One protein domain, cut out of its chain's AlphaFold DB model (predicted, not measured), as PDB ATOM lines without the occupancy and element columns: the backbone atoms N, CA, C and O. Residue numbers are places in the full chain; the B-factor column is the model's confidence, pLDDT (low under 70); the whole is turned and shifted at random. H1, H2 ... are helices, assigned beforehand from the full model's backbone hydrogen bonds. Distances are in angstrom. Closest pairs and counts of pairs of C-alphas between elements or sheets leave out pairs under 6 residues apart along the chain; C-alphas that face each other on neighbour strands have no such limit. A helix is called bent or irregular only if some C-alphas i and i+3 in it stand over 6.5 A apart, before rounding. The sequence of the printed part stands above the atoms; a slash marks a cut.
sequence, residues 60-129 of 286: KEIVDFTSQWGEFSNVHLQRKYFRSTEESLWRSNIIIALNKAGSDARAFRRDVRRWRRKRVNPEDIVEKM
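This is residues 60 to 129 of the 286 residues of an uncharacterized protein of Chromera velia CCMP2878 (UniProt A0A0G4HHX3). Four helices make a small cluster in which the short last helix, H4, touches each of the other three: H1 packs along it, and H2 and H3, a helical hairpin, pack on it as well, with H2 also near H1. H1 and H4 lie side by side and run opposite ways, while H3 crosses H4 steeply. The printed part has 70 residues, with the named helices H1, H2, H3 and H4 in that order and no named strand; the class is all helix. It is compact, with a radius of gyration of the C-alphas of 11.9 A and spans of 36 by 25 by 19 A.

Start with H1, residues 62 to 76, and look across to H4, residues 122 to 129, the hub: they touch, closest at the C-alphas of Thr 66 and Val 126, 6.4 A apart, at a shallow tilt of 13 degrees, opposite ways. H2, residues 84 to 101, is near H1. With residues 91 to 95 alone H2 touches H4, closest at the C-alphas of Arg 91 and Pro 122, 6.1 A, the same way at 36 degrees, only just a steep tilt. H3, residues 106 to 117, forms a hairpin with H2, at a shallow tilt of 25 degrees; their closest C-alphas are those of Asn 99 and Arg 109, 5.8 A. H3 touches H4 at a steep tilt of 58 degrees, closest at the C-alphas of Trp 115 and Ile 125, 6.3 A. H1 and H3 are apart. Every O i to N i+4 pair is within hydrogen-bond range in H1 and H3, against 12 of 14 in H2 and 2 of 4 in H4.

Find C-alpha 62 at (426.701, 261.598, 785.426); from there H1 runs 19.9 A to C-alpha 76. H2 runs 25.9 A and is irregular, with C-alphas 85 and 88 7.9 A apart. H3 runs 16.7 A. H4 is irregular too, with C-alphas 123 and 126 7.2 A apart, and ends at C-alpha 129, (426.121, 266.642, 791.405).

Look for the two farthest C-alphas at Lys 60 and Thr 85, 37.6 A apart. The printed part has no cut; the links H2 to H3 and H3 to H4 are tight, and H1 to H2 is short. No printed residue has a pLDDT under 70.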
ATOM      1  N   LYS A  60     431.918 261.694 783.776       86.62
ATOM      2  CA  LYS A  60     431.484 261.725 782.373       86.62
ATOM      3  C   LYS A  60     430.078 261.119 782.208       86.62
ATOM      4  O   LYS A  60     429.202 261.694 781.583       86.62
ATOM      5  N   GLU A  61     429.801 260.039 782.937       90.81
ATOM      6  CA  GLU A  61     428.524 259.307 782.904       90.81
ATOM      7  C   GLU A  61     427.459 259.859 783.869       90.81
ATOM      8  O   GLU A  61     426.465 259.195 784.168       90.81
ATOM      9  N   ILE A  62     427.636 261.066 784.422       92.94
ATOM     10  CA  ILE A  62     426.701 261.598 785.426       92.94
ATOM     11  C   ILE A  62     425.286 261.784 784.879       92.94
ATOM     12  O   ILE A  62     424.324 261.665 785.638       92.94
ATOM     13  N   VAL A  63     425.148 262.076 783.584       92.81
ATOM     14  CA  VAL A  63     423.847 262.242 782.930       92.81
ATOM     15  C   VAL A  63     423.099 260.911 782.923       92.81
ATOM     16  O   VAL A  63     421.997 260.843 783.470       92.81
ATOM     17  N   ASP A  64     423.735 259.850 782.428       94.94
ATOM     18  CA  ASP A  64     423.166 258.499 782.382       94.94
ATOM     19  C   ASP A  64     422.885 257.963 783.785       94.94
ATOM     20  O   ASP A  64     421.793 257.464 784.068       94.94
ATOM     21  N   PHE A  65     423.832 258.156 784.707       95.81
ATOM     22  CA  PHE A  65     423.648 257.790 786.105       95.81
ATOM     23  C   PHE A  65     422.452 258.513 786.732       95.81
ATOM     24  O   PHE A  65     421.713 257.904 787.500       95.81
ATOM     25  N   THR A  66     422.237 259.796 786.425       96.25
ATOM     26  CA  THR A  66     421.098 260.553 786.970       96.25
ATOM     27  C   THR A  66     419.771 259.978 786.483       96.25
ATOM     28  O   THR A  66     418.843 259.855 787.282       96.25
ATOM     29  N   SER A  67     419.689 259.570 785.216       95.75
ATOM     30  CA  SER A  67     418.508 258.905 784.657       95.75
ATOM     31  C   SER A  67     418.243 257.559 785.343       95.75
ATOM     32  O   SER A  67     417.162 257.356 785.898       95.75
ATOM     33  N   GLN A  68     419.257 256.688 785.427       96.00
ATOM     34  CA  GLN A  68     419.158 255.388 786.111       96.00
ATOM     35  C   GLN A  68     418.814 255.540 787.601       96.00
ATOM     36  O   GLN A  68     418.026 254.781 788.168       96.00
ATOM     37  N   TRP A  69     419.396 256.544 788.258       96.06
ATOM     38  CA  TRP A  69     419.088 256.884 789.641       96.06
ATOM     39  C   TRP A  69     417.642 257.357 789.799       96.06
ATOM     40  O   TRP A  69     416.983 256.995 790.775       96.06
ATOM     41  N   GLY A  70     417.127 258.140 788.850       94.31
ATOM     42  CA  GLY A  70     415.730 258.562 788.803       94.31
ATOM     43  C   GLY A  70     414.775 257.368 788.765       94.31
ATOM     44  O   GLY A  70     413.869 257.279 789.589       94.31
ATOM     45  N   GLU A  71     415.020 256.404 787.881       94.06
ATOM     46  CA  GLU A  71     414.233 255.167 787.792       94.06
ATOM     47  C   GLU A  71     414.298 254.352 789.089       94.06
ATOM     48  O   GLU A  71     413.267 254.038 789.693       94.06
ATOM     49  N   PHE A  72     415.511 254.086 789.583       94.06
ATOM     50  CA  PHE A  72     415.720 253.345 790.825       94.06
ATOM     51  C   PHE A  72     415.042 254.025 792.022       94.06
ATOM     52  O   PHE A  72     414.357 253.378 792.818       94.06
ATOM     53  N   SER A  73     415.211 255.342 792.162       91.81
ATOM     54  CA  SER A  73     414.639 256.098 793.275       91.81
ATOM     55  C   SER A  73     413.113 256.156 793.206       91.81
ATOM     56  O   SER A  73     412.455 256.031 794.243       91.81
ATOM     57  N   ASN A  74     412.540 256.222 792.001       91.62
ATOM     58  CA  ASN A  74     411.099 256.142 791.791       91.62
ATOM     59  C   ASN A  74     410.513 254.781 792.198       91.62
ATOM     60  O   ASN A  74     409.431 254.714 792.784       91.62
ATOM     61  N   VAL A  75     411.224 253.683 791.956       90.06
ATOM     62  CA  VAL A  75     410.730 252.345 792.313       90.06
ATOM     63  C   VAL A  75     410.976 252.020 793.789       90.06
ATOM     64  O   VAL A  75     410.084 251.519 794.473       90.06
ATOM     65  N   HIS A  76     412.164 252.325 794.311       88.31
ATOM     66  CA  HIS A  76     412.625 251.788 795.597       88.31
ATOM     67  C   HIS A  76     412.719 252.824 796.723       88.31
ATOM     68  O   HIS A  76     412.726 252.449 797.900       88.31
ATOM     69  N   LEU A  77     412.777 254.118 796.397       89.38
ATOM     70  CA  LEU A  77     413.024 255.199 797.357       89.38
ATOM     71  C   LEU A  77     411.921 256.265 797.393       89.38
ATOM     72  O   LEU A  77     412.108 257.279 798.060       89.38
ATOM     73  N   GLN A  78     410.762 256.066 796.757       85.94
ATOM     74  CA  GLN A  78     409.683 257.059 796.827       85.94
ATOM     75  C   GLN A  78     409.211 257.301 798.259       85.94
ATOM     76  O   GLN A  78     408.928 256.365 799.013       85.94
ATOM     77  N   ARG A  79     409.029 258.581 798.606       85.81
ATOM     78  CA  ARG A  79     408.582 259.017 799.935       85.81
ATOM     79  C   ARG A  79     407.295 258.328 800.389       85.81
ATOM     80  O   ARG A  79     407.187 257.989 801.564       85.81
ATOM     81  N   LYS A  80     406.363 258.074 799.460       85.50
ATOM     82  CA  LYS A  80     405.058 257.435 799.714       85.50
ATOM     83  C   LYS A  80     405.161 256.039 800.340       85.50
ATOM     84  O   LYS A  80     404.227 255.578 800.981       85.50
ATOM     85  N   TYR A  81     406.299 255.364 800.166       81.81
ATOM     86  CA  TYR A  81     406.552 254.038 800.724       81.81
ATOM     87  C   TYR A  81     407.004 254.048 802.187       81.81
ATOM     88  O   TYR A  81     407.196 252.974 802.762       81.81
ATOM     89  N   PHE A  82     407.188 255.232 802.767       82.81
ATOM     90  CA  PHE A  82     407.640 255.448 804.133       82.81
ATOM     91  C   PHE A  82     406.580 256.239 804.890       82.81
ATOM     92  O   PHE A  82     405.978 257.167 804.348       82.81
ATOM     93  N   ARG A  83     406.371 255.922 806.170       81.38
ATOM     94  CA  ARG A  83     405.421 256.683 806.995       81.38
ATOM     95  C   ARG A  83     405.910 258.123 807.172       81.38
ATOM     96  O   ARG A  83     407.115 258.392 807.116       81.38
ATOM     97  N   SER A  84     405.004 259.067 807.422       73.19
ATOM     98  CA  SER A  84     405.368 260.474 807.671       73.19
ATOM     99  C   SER A  84     406.404 260.595 808.800       73.19
ATOM    100  O   SER A  84     407.420 261.264 808.631       73.19
ATOM    101  N   THR A  85     406.239 259.816 809.871       77.19
ATOM    102  CA  THR A  85     407.154 259.714 811.023       77.19
ATOM    103  C   THR A  85     408.515 259.067 810.720       77.19
ATOM    104  O   THR A  85     409.430 259.147 811.539       77.19
ATOM    105  N   GLU A  86     408.691 258.459 809.546       83.94
ATOM    106  CA  GLU A  86     409.920 257.779 809.108       83.94
ATOM    107  C   GLU A  86     410.778 258.640 808.173       83.94
ATOM    108  O   GLU A  86     411.649 258.131 807.469       83.94
ATOM    109  N   GLU A  87     410.581 259.957 808.167       84.88
ATOM    110  CA  GLU A  87     411.321 260.871 807.292       84.88
ATOM    111  C   GLU A  87     412.844 260.738 807.432       84.88
ATOM    112  O   GLU A  87     413.569 260.626 806.443       84.88
ATOM    113  N   SER A  88     413.336 260.682 808.675       86.50
ATOM    114  CA  SER A  88     414.765 260.503 808.950       86.50
ATOM    115  C   SER A  88     415.287 259.156 808.448       86.50
ATOM    116  O   SER A  88     416.458 259.063 808.076       86.50
ATOM    117  N   LEU A  89     414.454 258.114 808.469       88.06
ATOM    118  CA  LEU A  89     414.837 256.785 808.008       88.06
ATOM    119  C   LEU A  89     414.912 256.753 806.481       88.06
ATOM    120  O   LEU A  89     415.900 256.290 805.918       88.06
ATOM    121  N   TRP A  90     413.899 257.304 805.822       89.25
ATOM    122  CA  TRP A  90     413.853 257.439 804.375       89.25
ATOM    123  C   TRP A  90     415.054 258.227 803.830       89.25
ATOM    124  O   TRP A  90     415.782 257.737 802.965       89.25
ATOM    125  N   ARG A  91     415.354 259.388 804.426       90.62
ATOM    126  CA  ARG A  91     416.554 260.175 804.103       90.62
ATOM    127  C   ARG A  91     417.844 259.380 804.301       90.62
ATOM    128  O   ARG A  91     418.763 259.488 803.493       90.62
ATOM    129  N   SER A  92     417.921 258.560 805.349       90.81
ATOM    130  CA  SER A  92     419.073 257.682 805.580       90.81
ATOM    131  C   SER A  92     419.211 256.609 804.496       90.81
ATOM    132  O   SER A  92     420.329 256.330 804.067       90.81
ATOM    133  N   ASN A  93     418.104 256.032 804.026       91.94
ATOM    134  CA  ASN A  93     418.116 255.011 802.977       91.94
ATOM    135  C   ASN A  93     418.623 255.557 801.639       91.94
ATOM    136  O   ASN A  93     419.422 254.886 800.988       91.94
ATOM    137  N   ILE A  94     418.256 256.793 801.278       94.00
ATOM    138  CA  ILE A  94     418.812 257.479 800.100       94.00
ATOM    139  C   ILE A  94     420.340 257.571 800.208       94.00
ATOM    140  O   ILE A  94     421.061 257.193 799.290       94.00
ATOM    141  N   ILE A  95     420.858 258.006 801.361       95.25
ATOM    142  CA  ILE A  95     422.306 258.126 801.579       95.25
ATOM    143  C   ILE A  95     423.008 256.762 801.537       95.25
ATOM    144  O   ILE A  95     424.124 256.662 801.025       95.25
ATOM    145  N   ILE A  96     422.391 255.705 802.068       94.00
ATOM    146  CA  ILE A  96     422.941 254.344 801.999       94.00
ATOM    147  C   ILE A  96     423.016 253.878 800.542       94.00
ATOM    148  O   ILE A  96     424.075 253.417 800.118       94.00
ATOM    149  N   ALA A  97     421.939 254.057 799.775       95.38
ATOM    150  CA  ALA A  97     421.894 253.712 798.359       95.38
ATOM    151  C   ALA A  97     422.936 254.499 797.546       95.38
ATOM    152  O   ALA A  97     423.703 253.892 796.810       95.38
ATOM    153  N   LEU A  98     423.089 255.809 797.772       96.44
ATOM    154  CA  LEU A  98     424.143 256.603 797.123       96.44
ATOM    155  C   LEU A  98     425.554 256.093 797.453       96.44
ATOM    156  O   LEU A  98     426.417 256.000 796.584       96.44
ATOM    157  N   ASN A  99     425.821 255.722 798.708       95.25
ATOM    158  CA  ASN A  99     427.125 255.155 799.064       95.25
ATOM    159  C   ASN A  99     427.358 253.773 798.440       95.25
ATOM    160  O   ASN A  99     428.512 253.431 798.175       95.25
ATOM    161  N   LYS A 100     426.290 252.998 798.213       94.81
ATOM    162  CA  LYS A 100     426.339 251.717 797.504       94.81
ATOM    163  C   LYS A 100     426.587 251.917 796.008       94.81
ATOM    164  O   LYS A 100     427.463 251.244 795.476       94.81
ATOM    165  N   ALA A 101     425.893 252.865 795.380       95.31
ATOM    166  CA  ALA A 101     426.066 253.237 793.977       95.31
ATOM    167  C   ALA A 101     427.514 253.623 793.662       95.31
ATOM    168  O   ALA A 101     428.084 253.209 792.658       95.31
ATOM    169  N   GLY A 102     428.141 254.377 794.563       94.44
ATOM    170  CA  GLY A 102     429.540 254.752 794.444       94.44
ATOM    171  C   GLY A 102     430.498 253.837 795.196       94.44
ATOM    172  O   GLY A 102     431.482 254.378 795.687       94.44
ATOM    173  N   SER A 103     430.249 252.530 795.375       91.81
ATOM    174  CA  SER A 103     431.137 251.645 796.165       91.81
ATOM    175  C   SER A 103     432.592 251.690 795.694       91.81
ATOM    176  O   SER A 103     433.511 251.769 796.517       91.81
ATOM    177  N   ASP A 104     432.779 251.791 794.382       91.75
ATOM    178  CA  ASP A 104     434.093 251.748 793.739       91.75
ATOM    179  C   ASP A 104     434.606 253.176 793.439       91.75
ATOM    180  O   ASP A 104     435.804 253.432 793.375       91.75
ATOM    181  N   ALA A 105     433.710 254.169 793.444       93.12
ATOM    182  CA  ALA A 105     434.016 255.579 793.217       93.12
ATOM    183  C   ALA A 105     434.181 256.372 794.533       93.12
ATOM    184  O   ALA A 105     433.258 257.025 795.033       93.12
ATOM    185  N   ARG A 106     435.389 256.372 795.118       93.31
ATOM    186  CA  ARG A 106     435.674 257.115 796.371       93.31
ATOM    187  C   ARG A 106     435.372 258.617 796.251       93.31
ATOM    188  O   ARG A 106     434.850 259.201 797.203       93.31
ATOM    189  N   ALA A 107     435.693 259.228 795.108       93.75
ATOM    190  CA  ALA A 107     435.418 260.641 794.838       93.75
ATOM    191  C   ALA A 107     433.911 260.940 794.896       93.75
ATOM    192  O   ALA A 107     433.504 261.848 795.615       93.75
ATOM    193  N   PHE A 108     433.083 260.093 794.279       95.50
ATOM    194  CA  PHE A 108     431.627 260.209 794.342       95.50
ATOM    195  C   PHE A 108     431.111 260.190 795.786       95.50
ATOM    196  O   PHE A 108     430.386 261.090 796.205       95.50
ATOM    197  N   ARG A 109     431.556 259.229 796.611       96.25
ATOM    198  CA  ARG A 109     431.144 259.166 798.030       96.25
ATOM    199  C   ARG A 109     431.582 260.397 798.821       96.25
ATOM    200  O   ARG A 109     430.888 260.819 799.747       96.25
ATOM    201  N   ARG A 110     432.744 260.972 798.499       96.56
ATOM    202  CA  ARG A 110     433.201 262.233 799.098       96.56
ATOM    203  C   ARG A 110     432.269 263.385 798.715       96.56
ATOM    204  O   ARG A 110     431.916 264.170 799.595       96.56
ATOM    205  N   ASP A 111     431.837 263.442 797.465       96.56
ATOM    206  CA  ASP A 111     430.994 264.518 796.945       96.56
ATOM    207  C   ASP A 111     429.554 264.414 797.483       96.56
ATOM    208  O   ASP A 111     429.004 265.414 797.948       96.56
ATOM    209  N   VAL A 112     429.010 263.199 797.637       96.75
ATOM    210  CA  VAL A 112     427.756 262.945 798.381       96.75
ATOM    211  C   VAL A 112     427.847 263.474 799.818       96.75
ATOM    212  O   VAL A 112     426.957 264.180 800.300       96.75
ATOM    213  N   ARG A 113     428.949 263.190 800.533       96.75
ATOM    214  CA  ARG A 113     429.159 263.723 801.894       96.75
ATOM    215  C   ARG A 113     429.270 265.245 801.897       96.75
ATOM    216  O   ARG A 113     428.774 265.874 802.828       96.75
ATOM    217  N   ARG A 114     429.930 265.837 800.897       97.62
ATOM    218  CA  ARG A 114     430.058 267.293 800.749       97.62
ATOM    219  C   ARG A 114     428.680 267.941 800.604       97.62
ATOM    220  O   ARG A 114     428.394 268.880 801.341       97.62
ATOM    221  N   TRP A 115     427.814 267.405 799.750       97.38
ATOM    222  CA  TRP A 115     426.451 267.913 799.574       97.38
ATOM    223  C   TRP A 115     425.579 267.733 800.817       97.38
ATOM    224  O   TRP A 115     424.880 268.663 801.219       97.38
ATOM    225  N   ARG A 116     425.721 266.607 801.524       94.94
ATOM    226  CA  ARG A 116     425.066 266.408 802.825       94.94
ATOM    227  C   ARG A 116     425.499 267.450 803.865       94.94
ATOM    228  O   ARG A 116     424.661 267.946 804.613       94.94
ATOM    229  N   ARG A 117     426.789 267.808 803.925       96.12
ATOM    230  CA  ARG A 117     427.287 268.867 804.831       96.12
ATOM    231  C   ARG A 117     426.722 270.245 804.481       96.12
ATOM    232  O   ARG A 117     426.466 271.026 805.388       96.12
ATOM    233  N   LYS A 118     426.466 270.503 803.194       96.19
ATOM    234  CA  LYS A 118     425.773 271.707 802.705       96.19
ATOM    235  C   LYS A 118     424.260 271.705 802.982       96.19
ATOM    236  O   LYS A 118     423.576 272.618 802.541       96.19
ATOM    237  N   ARG A 119     423.731 270.707 803.704       94.06
ATOM    238  CA  ARG A 119     422.302 270.550 804.032       94.06
ATOM    239  C   ARG A 119     421.380 270.452 802.805       94.06
ATOM    240  O   ARG A 119     420.197 270.755 802.913       94.06
ATOM    241  N   VAL A 120     421.899 269.987 801.665       95.88
ATOM    242  CA  VAL A 120     421.066 269.648 800.500       95.88
ATOM    243  C   VAL A 120     420.180 268.449 800.843       95.88
ATOM    244  O   VAL A 120     420.635 267.509 801.505       95.88
ATOM    245  N   ASN A 121     418.915 268.493 800.419       93.56
ATOM    246  CA  ASN A 121     417.984 267.384 800.598       93.56
ATOM    247  C   ASN A 121     418.552 266.130 799.905       93.56
ATOM    248  O   ASN A 121     418.970 266.236 798.755       93.56
ATOM    249  N   PRO A 122     418.597 264.951 800.559       92.62
ATOM    250  CA  PRO A 122     419.158 263.747 799.953       92.62
ATOM    251  C   PRO A 122     418.623 263.387 798.562       92.62
ATOM    252  O   PRO A 122     419.398 262.875 797.759       92.62
ATOM    253  N   GLU A 123     417.350 263.671 798.269       92.62
ATOM    254  CA  GLU A 123     416.754 263.476 796.936       92.62
ATOM    255  C   GLU A 123     417.440 264.318 795.853       92.62
ATOM    256  O   GLU A 123     417.689 263.830 794.755       92.62
ATOM    257  N   ASP A 124     417.823 265.549 796.193       95.88
ATOM    258  CA  ASP A 124     418.378 266.525 795.252       95.88
ATOM    259  C   ASP A 124     419.892 266.360 795.053       95.88
ATOM    260  O   ASP A 124     420.484 267.032 794.212       95.88
ATOM    261  N   ILE A 125     420.561 265.505 795.839       96.50
ATOM    262  CA  ILE A 125     422.029 265.391 795.813       96.50
ATOM    263  C   ILE A 125     422.531 265.002 794.422       96.50
ATOM    264  O   ILE A 125     423.499 265.598 793.952       96.50
ATOM    265  N   VAL A 126     421.899 264.022 793.768       96.62
ATOM    266  CA  VAL A 126     422.337 263.556 792.441       96.62
ATOM    267  C   VAL A 126     422.157 264.652 791.402       96.62
ATOM    268  O   VAL A 126     423.092 264.937 790.661       96.62
ATOM    269  N   GLU A 127     421.022 265.348 791.430       96.19
ATOM    270  CA  GLU A 127     420.764 266.475 790.534       96.19
ATOM    271  C   GLU A 127     421.763 267.624 790.765       96.19
ATOM    272  O   GLU A 127     422.309 268.188 789.819       96.19
ATOM    273  N   LYS A 128     422.117 267.925 792.021       97.00
ATOM    274  CA  LYS A 128     423.171 268.906 792.331       97.00
ATOM    275  C   LYS A 128     424.556 268.471 791.868       97.00
ATOM    276  O   LYS A 128     425.345 269.312 791.439       97.00
ATOM    277  N   MET A 129     424.867 267.179 791.936       96.06
ATOM    278  CA  MET A 129     426.121 266.642 791.405       96.06
ATOM    279  C   MET A 129     426.160 266.709 789.879       96.06
ATOM    280  O   MET A 129     427.180 267.131 789.341       96.06
TER     281      MET A 129